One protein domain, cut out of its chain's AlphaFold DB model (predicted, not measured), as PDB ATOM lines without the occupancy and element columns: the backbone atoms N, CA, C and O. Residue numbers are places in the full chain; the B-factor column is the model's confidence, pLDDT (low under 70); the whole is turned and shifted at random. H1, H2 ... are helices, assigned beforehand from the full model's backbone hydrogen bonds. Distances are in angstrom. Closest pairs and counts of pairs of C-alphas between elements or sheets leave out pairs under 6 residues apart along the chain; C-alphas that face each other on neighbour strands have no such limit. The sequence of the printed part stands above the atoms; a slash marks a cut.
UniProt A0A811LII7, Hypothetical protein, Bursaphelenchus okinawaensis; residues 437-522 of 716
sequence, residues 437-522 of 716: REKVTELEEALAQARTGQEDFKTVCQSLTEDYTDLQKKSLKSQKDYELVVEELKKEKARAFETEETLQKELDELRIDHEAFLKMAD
ATOM      1  N   ARG A 437     -20.947  51.730  81.135       78.56
ATOM      2  CA  ARG A 437     -20.463  50.934  82.270       78.56
ATOM      3  C   ARG A 437     -20.931  49.479  82.190       78.56
ATOM      4  O   ARG A 437     -20.125  48.580  82.420       78.56
ATOM      5  N   GLU A 438     -22.190  49.244  81.828       82.62
ATOM      6  CA  GLU A 438     -22.739  47.901  81.598       82.62
ATOM      7  C   GLU A 438     -21.949  47.172  80.500       82.62
ATOM      8  O   GLU A 438     -21.420  46.091  80.737       82.62
ATOM      9  N   LYS A 439     -21.700  47.833  79.360       82.56
ATOM     10  CA  LYS A 439     -20.865  47.279  78.279       82.56
ATOM     11  C   LYS A 439     -19.429  46.966  78.689       82.56
ATOM     12  O   LYS A 439     -18.862  45.988  78.213       82.56
ATOM     13  N   VAL A 440     -18.803  47.805  79.519       78.38
ATOM     14  CA  VAL A 440     -17.458  47.509  80.044       78.38
ATOM     15  C   VAL A 440     -17.489  46.241  80.893       78.38
ATOM     16  O   VAL A 440     -16.590  45.418  80.759       78.38
ATOM     17  N   THR A 441     -18.536  46.060  81.698       78.62
ATOM     18  CA  THR A 441     -18.700  44.884  82.564       78.62
ATOM     19  C   THR A 441     -18.890  43.612  81.726       78.62
ATOM     20  O   THR A 441     -18.157  42.646  81.918       78.62
ATOM     21  N   GLU A 442     -19.761  43.648  80.709       84.00
ATOM     22  CA  GLU A 442     -19.952  42.537  79.757       84.00
ATOM     23  C   GLU A 442     -18.646  42.160  79.031       84.00
ATOM     24  O   GLU A 442     -18.321  40.981  78.869       84.00
ATOM     25  N   LEU A 443     -17.865  43.157  78.596       78.38
ATOM     26  CA  LEU A 443     -16.583  42.921  77.928       78.38
ATOM     27  C   LEU A 443     -15.525  42.351  78.882       78.38
ATOM     28  O   LEU A 443     -14.714  41.530  78.455       78.38
ATOM     29  N   GLU A 444     -15.502  42.774  80.146       79.12
ATOM     30  CA  GLU A 444     -14.587  42.233  81.158       79.12
ATOM     31  C   GLU A 444     -14.918  40.773  81.498       79.12
ATOM     32  O   GLU A 444     -13.999  39.951  81.555       79.12
ATOM     33  N   GLU A 445     -16.201  40.418  81.612       80.50
ATOM     34  CA  GLU A 445     -16.652  39.029  81.777       80.50
ATOM     35  C   GLU A 445     -16.293  38.156  80.568       80.50
ATOM     36  O   GLU A 445     -15.713  37.079  80.731       80.50
ATOM     37  N   ALA A 446     -16.555  38.629  79.345       77.69
ATOM     38  CA  ALA A 446     -16.197  37.903  78.126       77.69
ATOM     39  C   ALA A 446     -14.678  37.671  78.017       77.69
ATOM     40  O   ALA A 446     -14.221  36.601  77.611       77.69
ATOM     41  N   LEU A 447     -13.868  38.657  78.420       78.44
ATOM     42  CA  LEU A 447     -12.409  38.551  78.410       78.44
ATOM     43  C   LEU A 447     -11.908  37.598  79.508       78.44
ATOM     44  O   LEU A 447     -10.950  36.859  79.274       78.44
ATOM     45  N   ALA A 448     -12.554  37.571  80.678       77.06
ATOM     46  CA  ALA A 448     -12.281  36.585  81.720       77.06
ATOM     47  C   ALA A 448     -12.583  35.160  81.229       77.06
ATOM     48  O   ALA A 448     -11.702  34.306  81.299       77.06
ATOM     49  N   GLN A 449     -13.753  34.927  80.623       77.81
ATOM     50  CA  GLN A 449     -14.115  33.631  80.032       77.81
ATOM     51  C   GLN A 449     -13.117  33.186  78.952       77.81
ATOM     52  O   GLN A 449     -12.680  32.036  78.953       77.81
ATOM     53  N   ALA A 450     -12.690  34.096  78.070       70.62
ATOM     54  CA  ALA A 450     -11.692  33.794  77.046       70.62
ATOM     55  C   ALA A 450     -10.313  33.437  77.639       70.62
ATOM     56  O   ALA A 450      -9.602  32.592  77.093       70.62
ATOM     57  N   ARG A 451      -9.917  34.056  78.762       77.00
ATOM     58  CA  ARG A 451      -8.669  33.710  79.468       77.00
ATOM     59  C   ARG A 451      -8.748  32.329  80.103       77.00
ATOM     60  O   ARG A 451      -7.806  31.561  79.933       77.00
ATOM     61  N   THR A 452      -9.851  32.018  80.780       76.19
ATOM     62  CA  THR A 452     -10.068  30.696  81.379       76.19
ATOM     63  C   THR A 452     -10.072  29.618  80.298       76.19
ATOM     64  O   THR A 452      -9.307  28.668  80.395       76.19
ATOM     65  N   GLY A 453     -10.793  29.831  79.189       74.31
ATOM     66  CA  GLY A 453     -10.791  28.903  78.054       74.31
ATOM     67  C   GLY A 453      -9.394  28.659  77.462       74.31
ATOM     68  O   GLY A 453      -9.061  27.526  77.122       74.31
ATOM     69  N   GLN A 454      -8.538  29.685  77.401       73.38
ATOM     70  CA  GLN A 454      -7.147  29.542  76.954       73.38
ATOM     71  C   GLN A 454      -6.291  28.715  77.935       73.38
ATOM     72  O   GLN A 454      -5.427  27.948  77.498       73.38
ATOM     73  N   GLU A 455      -6.491  28.868  79.250       74.06
ATOM     74  CA  GLU A 455      -5.782  28.078  80.268       74.06
ATOM     75  C   GLU A 455      -6.276  26.624  80.319       74.06
ATOM     76  O   GLU A 455      -5.447  25.710  80.341       74.06
ATOM     77  N   ASP A 456      -7.585  26.393  80.212       74.19
ATOM     78  CA  ASP A 456      -8.173  25.053  80.088       74.19
ATOM     79  C   ASP A 456      -7.622  24.341  78.852       74.19
ATOM     80  O   ASP A 456      -7.127  23.213  78.924       74.19
ATOM     81  N   PHE A 457      -7.612  25.038  77.711       65.44
ATOM     82  CA  PHE A 457      -7.055  24.508  76.476       65.44
ATOM     83  C   PHE A 457      -5.576  24.148  76.646       65.44
ATOM     84  O   PHE A 457      -5.177  23.038  76.295       65.44
ATOM     85  N   LYS A 458      -4.759  25.034  77.234       72.50
ATOM     86  CA  LYS A 458      -3.338  24.771  77.518       72.50
ATOM     87  C   LYS A 458      -3.143  23.532  78.398       72.50
ATOM     88  O   LYS A 458      -2.236  22.745  78.130       72.50
ATOM     89  N   THR A 459      -3.991  23.348  79.403       73.44
ATOM     90  CA  THR A 459      -3.949  22.189  80.307       73.44
ATOM     91  C   THR A 459      -4.229  20.892  79.544       73.44
ATOM     92  O   THR A 459      -3.471  19.929  79.658       73.44
ATOM     93  N   VAL A 460      -5.226  20.896  78.650       72.25
ATOM     94  CA  VAL A 460      -5.506  19.763  77.746       72.25
ATOM     95  C   VAL A 460      -4.315  19.463  76.824       72.25
ATOM     96  O   VAL A 460      -3.987  18.298  76.603       72.25
ATOM     97  N   CYS A 461      -3.616  20.488  76.317       65.88
ATOM     98  CA  CYS A 461      -2.407  20.301  75.497       65.88
ATOM     99  C   CYS A 461      -1.305  19.556  76.259       65.88
ATOM    100  O   CYS A 461      -0.615  18.701  75.697       65.88
ATOM    101  N   GLN A 462      -1.094  19.944  77.520       74.69
ATOM    102  CA  GLN A 462      -0.056  19.382  78.377       74.69
ATOM    103  C   GLN A 462      -0.371  17.923  78.697       74.69
ATOM    104  O   GLN A 462       0.475  17.071  78.441       74.69
ATOM    105  N   SER A 463      -1.613  17.633  79.093       75.81
ATOM    106  CA  SER A 463      -2.089  16.263  79.316       75.81
ATOM    107  C   SER A 463      -1.914  15.378  78.073       75.81
ATOM    108  O   SER A 463      -1.318  14.311  78.169       75.81
ATOM    109  N   LEU A 464      -2.298  15.841  76.876       69.44
ATOM    110  CA  LEU A 464      -2.090  15.076  75.635       69.44
ATOM    111  C   LEU A 464      -0.604  14.823  75.321       69.44
ATOM    112  O   LEU A 464      -0.250  13.798  74.735       69.44
ATOM    113  N   THR A 465       0.273  15.762  75.679       71.69
ATOM    114  CA  THR A 465       1.724  15.624  75.479       71.69
ATOM    115  C   THR A 465       2.321  14.608  76.452       71.69
ATOM    116  O   THR A 465       3.175  13.806  76.064       71.69
ATOM    117  N   GLU A 466       1.864  14.618  77.702       74.94
ATOM    118  CA  GLU A 466       2.234  13.641  78.728       74.94
ATOM    119  C   GLU A 466       1.766  12.238  78.331       74.94
ATOM    120  O   GLU A 466       2.598  11.331  78.241       74.94
ATOM    121  N   ASP A 467       0.496  12.094  77.937       75.62
ATOM    122  CA  ASP A 467      -0.081  10.843  77.432       75.62
ATOM    123  C   ASP A 467       0.726  10.287  76.256       75.62
ATOM    124  O   ASP A 467       1.041   9.093  76.203       75.62
ATOM    125  N   TYR A 468       1.111  11.149  75.309       69.44
ATOM    126  CA  TYR A 468       1.933  10.746  74.174       69.44
ATOM    127  C   TYR A 468       3.329  10.277  74.594       69.44
ATOM    128  O   TYR A 468       3.830   9.265  74.095       69.44
ATOM    129  N   THR A 469       3.960  11.003  75.513       72.06
ATOM    130  CA  THR A 469       5.294  10.670  76.023       72.06
ATOM    131  C   THR A 469       5.271   9.326  76.750       72.06
ATOM    132  O   THR A 469       6.174   8.501  76.584       72.06
ATOM    133  N   ASP A 470       4.211   9.060  77.505       73.50
ATOM    134  CA  ASP A 470       4.027   7.799  78.207       73.50
ATOM    135  C   ASP A 470       3.675   6.650  77.261       73.50
ATOM    136  O   ASP A 470       4.210   5.550  77.421       73.50
ATOM    137  N   LEU A 471       2.887   6.895  76.211       70.94
ATOM    138  CA  LEU A 471       2.684   5.950  75.108       70.94
ATOM    139  C   LEU A 471       4.000   5.608  74.398       70.94
ATOM    140  O   LEU A 471       4.255   4.432  74.132       70.94
ATOM    141  N   GLN A 472       4.869   6.589  74.136       70.56
ATOM    142  CA  GLN A 472       6.195   6.335  73.566       70.56
ATOM    143  C   GLN A 472       7.063   5.486  74.504       70.56
ATOM    144  O   GLN A 472       7.643   4.493  74.061       70.56
ATOM    145  N   LYS A 473       7.119   5.810  75.804       70.81
ATOM    146  CA  LYS A 473       7.864   5.013  76.798       70.81
ATOM    147  C   LYS A 473       7.327   3.581  76.908       70.81
ATOM    148  O   LYS A 473       8.121   2.642  76.970       70.81
ATOM    149  N   LYS A 474       6.000   3.411  76.920       68.69
ATOM    150  CA  LYS A 474       5.318   2.104  76.972       68.69
ATOM    151  C   LYS A 474       5.516   1.302  75.678       68.69
ATOM    152  O   LYS A 474       5.630   0.088  75.746       68.69
ATOM    153  N   SER A 475       5.627   1.964  74.524       62.12
ATOM    154  CA  SER A 475       5.963   1.355  73.224       62.12
ATOM    155  C   SER A 475       7.427   0.881  73.147       62.12
ATOM    156  O   SER A 475       7.706  -0.184  72.598       62.12
ATOM    157  N   LEU A 476       8.364   1.638  73.737       58.19
ATOM    158  CA  LEU A 476       9.802   1.321  73.784       58.19
ATOM    159  C   LEU A 476      10.159   0.232  74.813       58.19
ATOM    160  O   LEU A 476      11.126  -0.508  74.618       58.19
ATOM    161  N   LYS A 477       9.384   0.084  75.896       55.69
ATOM    162  CA  LYS A 477       9.504  -1.055  76.818       55.69
ATOM    163  C   LYS A 477       8.846  -2.282  76.184       55.69
ATOM    164  O   LYS A 477       7.635  -2.350  76.050       55.69
ATOM    165  N   SER A 478       9.689  -3.230  75.773       49.62
ATOM    166  CA  SER A 478       9.389  -4.425  74.975       49.62
ATOM    167  C   SER A 478       7.979  -5.031  75.104       49.62
ATOM    168  O   SER A 478       7.429  -5.161  76.195       49.62
ATOM    169  N   GLN A 479       7.508  -5.568  73.975       51.94
ATOM    170  CA  GLN A 479       6.318  -6.399  73.717       51.94
ATOM    171  C   GLN A 479       5.985  -7.521  74.739       51.94
ATOM    172  O   GLN A 479       4.995  -8.225  74.550       51.94
ATOM    173  N   LYS A 480       6.798  -7.738  75.783       52.19
ATOM    174  CA  LYS A 480       6.643  -8.799  76.790       52.19
ATOM    175  C   LYS A 480       5.679  -8.478  77.937       52.19
ATOM    176  O   LYS A 480       5.119  -9.422  78.477       52.19
ATOM    177  N   ASP A 481       5.413  -7.207  78.244       64.75
ATOM    178  CA  ASP A 481       4.666  -6.820  79.460       64.75
ATOM    179  C   ASP A 481       3.330  -6.108  79.168       64.75
ATOM    180  O   ASP A 481       2.893  -5.221  79.902       64.75
ATOM    181  N   TYR A 482       2.643  -6.494  78.088       65.00
ATOM    182  CA  TYR A 482       1.367  -5.879  77.687       65.00
ATOM    183  C   TYR A 482       0.274  -6.012  78.768       65.00
ATOM    184  O   TYR A 482      -0.500  -5.084  78.989       65.00
ATOM    185  N   GLU A 483       0.240  -7.131  79.500       69.69
ATOM    186  CA  GLU A 483      -0.686  -7.328  80.629       69.69
ATOM    187  C   GLU A 483      -0.431  -6.351  81.784       69.69
ATOM    188  O   GLU A 483      -1.376  -5.891  82.423       69.69
ATOM    189  N   LEU A 484       0.831  -5.988  82.017       71.38
ATOM    190  CA  LEU A 484       1.231  -5.080  83.090       71.38
ATOM    191  C   LEU A 484       0.794  -3.642  82.776       71.38
ATOM    192  O   LEU A 484       0.243  -2.966  83.641       71.38
ATOM    193  N   VAL A 485       0.925  -3.228  81.511       72.50
ATOM    194  CA  VAL A 485       0.428  -1.932  81.018       72.50
ATOM    195  C   VAL A 485      -1.101  -1.847  81.096       72.50
ATOM    196  O   VAL A 485      -1.646  -0.813  81.483       72.50
ATOM    197  N   VAL A 486      -1.814  -2.931  80.767       73.69
ATOM    198  CA  VAL A 486      -3.285  -2.977  80.849       73.69
ATOM    199  C   VAL A 486      -3.775  -2.889  82.299       73.69
ATOM    200  O   VAL A 486      -4.753  -2.193  82.569       73.69
ATOM    201  N   GLU A 487      -3.116  -3.563  83.245       75.75
ATOM    202  CA  GLU A 487      -3.445  -3.455  84.674       75.75
ATOM    203  C   GLU A 487      -3.161  -2.056  85.239       75.75
ATOM    204  O   GLU A 487      -3.930  -1.549  86.057       75.75
ATOM    205  N   GLU A 488      -2.099  -1.396  84.778       76.25
ATOM    206  CA  GLU A 488      -1.768  -0.030  85.188       76.25
ATOM    207  C   GLU A 488      -2.816   0.982  84.687       76.25
ATOM    208  O   GLU A 488      -3.332   1.765  85.484       76.25
ATOM    209  N   LEU A 489      -3.254   0.867  83.426       74.19
ATOM    210  CA  LEU A 489      -4.332   1.692  82.857       74.19
ATOM    211  C   LEU A 489      -5.684   1.487  83.563       74.19
ATOM    212  O   LEU A 489      -6.461   2.430  83.718       74.19
ATOM    213  N   LYS A 490      -5.990   0.268  84.028       76.94
ATOM    214  CA  LYS A 490      -7.203   0.023  84.831       76.94
ATOM    215  C   LYS A 490      -7.141   0.721  86.188       76.94
ATOM    216  O   LYS A 490      -8.156   1.251  86.635       76.94
ATOM    217  N   LYS A 491      -5.976   0.715  86.843       79.06
ATOM    218  CA  LYS A 491      -5.777   1.411  88.124       79.06
ATOM    219  C   LYS A 491      -5.869   2.921  87.957       79.06
ATOM    220  O   LYS A 491      -6.468   3.583  88.796       79.06
ATOM    221  N   GLU A 492      -5.320   3.449  86.874       76.88
ATOM    222  CA  GLU A 492      -5.411   4.865  86.525       76.88
ATOM    223  C   GLU A 492      -6.862   5.290  86.263       76.88
ATOM    224  O   GLU A 492      -7.333   6.259  86.851       76.88
ATOM    225  N   LYS A 493      -7.631   4.482  85.521       77.81
ATOM    226  CA  LYS A 493      -9.073   4.701  85.328       77.81
ATOM    227  C   LYS A 493      -9.868   4.676  86.639       77.81
ATOM    228  O   LYS A 493     -10.823   5.432  86.785       77.81
ATOM    229  N   ALA A 494      -9.500   3.809  87.582       72.06
ATOM    230  CA  ALA A 494     -10.151   3.762  88.890       72.06
ATOM    231  C   ALA A 494      -9.875   5.034  89.712       72.06
ATOM    232  O   ALA A 494     -10.804   5.575  90.303       72.06
ATOM    233  N   ARG A 495      -8.638   5.555  89.682       74.56
ATOM    234  CA  ARG A 495      -8.300   6.841  90.320       74.56
ATOM    235  C   ARG A 495      -9.024   8.012  89.663       74.56
ATOM    236  O   ARG A 495      -9.520   8.871  90.377       74.56
ATOM    237  N   ALA A 496      -9.132   8.005  88.333       73.62
ATOM    238  CA  ALA A 496      -9.851   9.035  87.586       73.62
ATOM    239  C   ALA A 496     -11.323   9.148  88.027       73.62
ATOM    240  O   ALA A 496     -11.843  10.251  88.166       73.62
ATOM    241  N   PHE A 497     -11.970   8.013  88.311       72.25
ATOM    242  CA  PHE A 497     -13.362   7.974  88.766       72.25
ATOM    243  C   PHE A 497     -13.539   8.541  90.185       72.25
ATOM    244  O   PHE A 497     -14.506   9.248  90.449       72.25
ATOM    245  N   GLU A 498     -12.593   8.269  91.093       68.81
ATOM    246  CA  GLU A 498     -12.594   8.871  92.435       68.81
ATOM    247  C   GLU A 498     -12.353  10.385  92.372       68.81
ATOM    248  O   GLU A 498     -13.030  11.135  93.071       68.81
ATOM    249  N   THR A 499     -11.456  10.846  91.492       78.25
ATOM    250  CA  THR A 499     -11.209  12.283  91.301       78.25
ATOM    251  C   THR A 499     -12.384  13.013  90.654       78.25
ATOM    252  O   THR A 499     -12.625  14.170  90.989       78.25
ATOM    253  N   GLU A 500     -13.138  12.359  89.766       80.69
ATOM    254  CA  GLU A 500     -14.304  12.951  89.095       80.69
ATOM    255  C   GLU A 500     -15.418  13.291  90.097       80.69
ATOM    256  O   GLU A 500     -15.970  14.386  90.046       80.69
ATOM    257  N   GLU A 501     -15.702  12.413  91.068       76.19
ATOM    258  CA  GLU A 501     -16.722  12.688  92.090       76.19
ATOM    259  C   GLU A 501     -16.314  13.842  93.024       76.19
ATOM    260  O   GLU A 501     -17.147  14.679  93.377       76.19
ATOM    261  N   THR A 502     -15.039  13.910  93.425       76.38
ATOM    262  CA  THR A 502     -14.536  15.020  94.252       76.38
ATOM    263  C   THR A 502     -14.536  16.344  93.500       76.38
ATOM    264  O   THR A 502     -15.031  17.332  94.034       76.38
ATOM    265  N   LEU A 503     -14.074  16.361  92.245       78.31
ATOM    266  CA  LEU A 503     -14.070  17.571  91.419       78.31
ATOM    267  C   LEU A 503     -15.494  18.046  91.114       78.31
ATOM    268  O   LEU A 503     -15.748  19.246  91.093       78.31
ATOM    269  N   GLN A 504     -16.442  17.123  90.930       82.94
ATOM    270  CA  GLN A 504     -17.844  17.480  90.735       82.94
ATOM    271  C   GLN A 504     -18.439  18.155  91.979       82.94
ATOM    272  O   GLN A 504     -19.173  19.130  91.837       82.94
ATOM    273  N   LYS A 505     -18.099  17.689  93.190       84.44
ATOM    274  CA  LYS A 505     -18.522  18.346  94.440       84.44
ATOM    275  C   LYS A 505     -17.934  19.746  94.579       84.44
ATOM    276  O   LYS A 505     -18.679  20.669  94.879       84.44
ATOM    277  N   GLU A 506     -16.642  19.912  94.308       84.00
ATOM    278  CA  GLU A 506     -15.989  21.229  94.348       84.00
ATOM    279  C   GLU A 506     -16.596  22.199  93.322       84.00
ATOM    280  O   GLU A 506     -16.825  23.370  93.624       84.00
ATOM    281  N   LEU A 507     -16.916  21.714  92.115       84.62
ATOM    282  CA  LEU A 507     -17.590  22.508  91.086       84.62
ATOM    283  C   LEU A 507     -18.991  22.948  91.532       84.62
ATOM    284  O   LEU A 507     -19.382  24.094  91.297       84.62
ATOM    285  N   ASP A 508     -19.751  22.045  92.153       87.56
ATOM    286  CA  ASP A 508     -21.093  22.340  92.652       87.56
ATOM    287  C   ASP A 508     -21.043  23.346  93.819       87.56
ATOM    288  O   ASP A 508     -21.845  24.281  93.839       87.56
ATOM    289  N   GLU A 509     -20.073  23.225  94.731       86.00
ATOM    290  CA  GLU A 509     -19.823  24.198  95.809       86.00
ATOM    291  C   GLU A 509     -19.476  25.585  95.251       86.00
ATOM    292  O   GLU A 509     -20.135  26.567  95.593       86.00
ATOM    293  N   LEU A 510     -18.536  25.671  94.302       82.44
ATOM    294  CA  LEU A 510     -18.182  26.934  93.640       82.44
ATOM    295  C   LEU A 510     -19.369  27.573  92.911       82.44
ATOM    296  O   LEU A 510     -19.499  28.799  92.875       82.44
ATOM    297  N   ARG A 511     -20.250  26.760  92.318       86.19
ATOM    298  CA  ARG A 511     -21.480  27.242  91.679       86.19
ATOM    299  C   ARG A 511     -22.442  27.855  92.685       86.19
ATOM    300  O   ARG A 511     -23.000  28.914  92.404       86.19
ATOM    301  N   ILE A 512     -22.627  27.192  93.822       86.50
ATOM    302  CA  ILE A 512     -23.474  27.681  94.912       86.50
ATOM    303  C   ILE A 512     -22.910  28.999  95.447       86.50
ATOM    304  O   ILE A 512     -23.665  29.962  95.569       86.50
ATOM    305  N   ASP A 513     -21.600  29.077  95.676       79.06
ATOM    306  CA  ASP A 513     -20.934  30.288  96.163       79.06
ATOM    307  C   ASP A 513     -21.050  31.451  95.173       79.06
ATOM    308  O   ASP A 513     -21.332  32.586  95.564       79.06
ATOM    309  N   HIS A 514     -20.885  31.185  93.876       79.38
ATOM    310  CA  HIS A 514     -21.038  32.206  92.845       79.38
ATOM    311  C   HIS A 514     -22.486  32.705  92.737       79.38
ATOM    312  O   HIS A 514     -22.718  33.912  92.672       79.38
ATOM    313  N   GLU A 515     -23.472  31.802  92.762       83.06
ATOM    314  CA  GLU A 515     -24.890  32.179  92.746       83.06
ATOM    315  C   GLU A 515     -25.284  32.950  94.014       83.06
ATOM    316  O   GLU A 515     -26.039  33.923  93.940       83.06
ATOM    317  N   ALA A 516     -24.748  32.553  95.172       76.81
ATOM    318  CA  ALA A 516     -24.913  33.281  96.418       76.81
ATOM    319  C   ALA A 516     -24.337  34.693  96.280       76.81
ATOM    320  O   ALA A 516     -25.067  35.650  96.508       76.81
ATOM    321  N   PHE A 517     -23.092  34.843  95.816       75.75
ATOM    322  CA  PHE A 517     -22.455  36.148  95.617       75.75
ATOM    323  C   PHE A 517     -23.252  37.067  94.679       75.75
ATOM    324  O   PHE A 517     -23.425  38.246  94.985       75.75
ATOM    325  N   LEU A 518     -23.788  36.538  93.573       75.62
ATOM    326  CA  LEU A 518     -24.647  37.306  92.668       75.62
ATOM    327  C   LEU A 518     -25.929  37.783  93.369       75.62
ATOM    328  O   LEU A 518     -26.276  38.954  93.264       75.62
ATOM    329  N   LYS A 519     -26.581  36.927  94.168       76.25
ATOM    330  CA  LYS A 519     -27.731  37.341  94.995       76.25
ATOM    331  C   LYS A 519     -27.345  38.366  96.068       76.25
ATOM    332  O   LYS A 519     -28.124  39.273  96.344       76.25
ATOM    333  N   MET A 520     -26.149  38.257  96.655       68.56
ATOM    334  CA  MET A 520     -25.646  39.226  97.640       68.56
ATOM    335  C   MET A 520     -25.400  40.606  97.027       68.56
ATOM    336  O   MET A 520     -25.587  41.615  97.707       68.56
ATOM    337  N   ALA A 521     -24.970  40.657  95.764       67.75
ATOM    338  CA  ALA A 521     -24.768  41.911  95.046       67.75
ATOM    339  C   ALA A 521     -26.090  42.664  94.808       67.75
ATOM    340  O   ALA A 521     -26.086  43.896  94.797       67.75
ATOM    341  N   ASP A 522     -27.203  41.933  94.686       72.44
ATOM    342  CA  ASP A 522     -28.529  42.500  94.433       72.44
ATOM    343  C   ASP A 522     -29.273  42.930  95.719       72.44
ATOM    344  O   ASP A 522     -29.955  43.955  95.695       72.44
TER     345      ASP A 522
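Overview. This is residues 437 to 522 of the 716 residues of the protein "Hypothetical protein" of Bursaphelenchus okinawaensis (UniProt A0A811LII7). Two long helices, H2 and H1, run opposite ways with a wide gap between them and are joined at one end by a tight link, like a long, narrow U. They come near each other only beside that link, where Lys 474 and Val 485 lie. The printed part has 86 residues with two named helices, H1 then H2, and no named strand; its class is all helix. It is an extended rod, with a radius of gyration of the C-alphas of 20.5 A and spans of 65 by 24 by 8 A.

Along the chain. Find C-alpha 482 at (1.367, -5.879, 77.687); from there H2, residues 482 to 522, runs 59.3 A to C-alpha 522 at (-28.529, 42.500, 94.433). H1, residues 437 to 476, begins at C-alpha 437 at (-20.463, 50.934, 82.270) and is 58.7 A long.

Arrangement. H1 and H2 are close but not clearly touching; look at their closest C-alphas, those of Lys 474 and Val 485, 7.5 A apart. Their lines stand at a shallow tilt of 9 degrees, opposite ways, with centres 16.9 A apart. In H1 and H2 every O i to N i+4 pair is within hydrogen-bond range.

Size, cuts and confidence. The C-alphas of Arg 437 and Lys 480 are the two farthest apart, at 65.8 A. The printed part has no cut. Mean pLDDT of the printed part is 74.4; look for values under 70 at residues 474 to 483, among others.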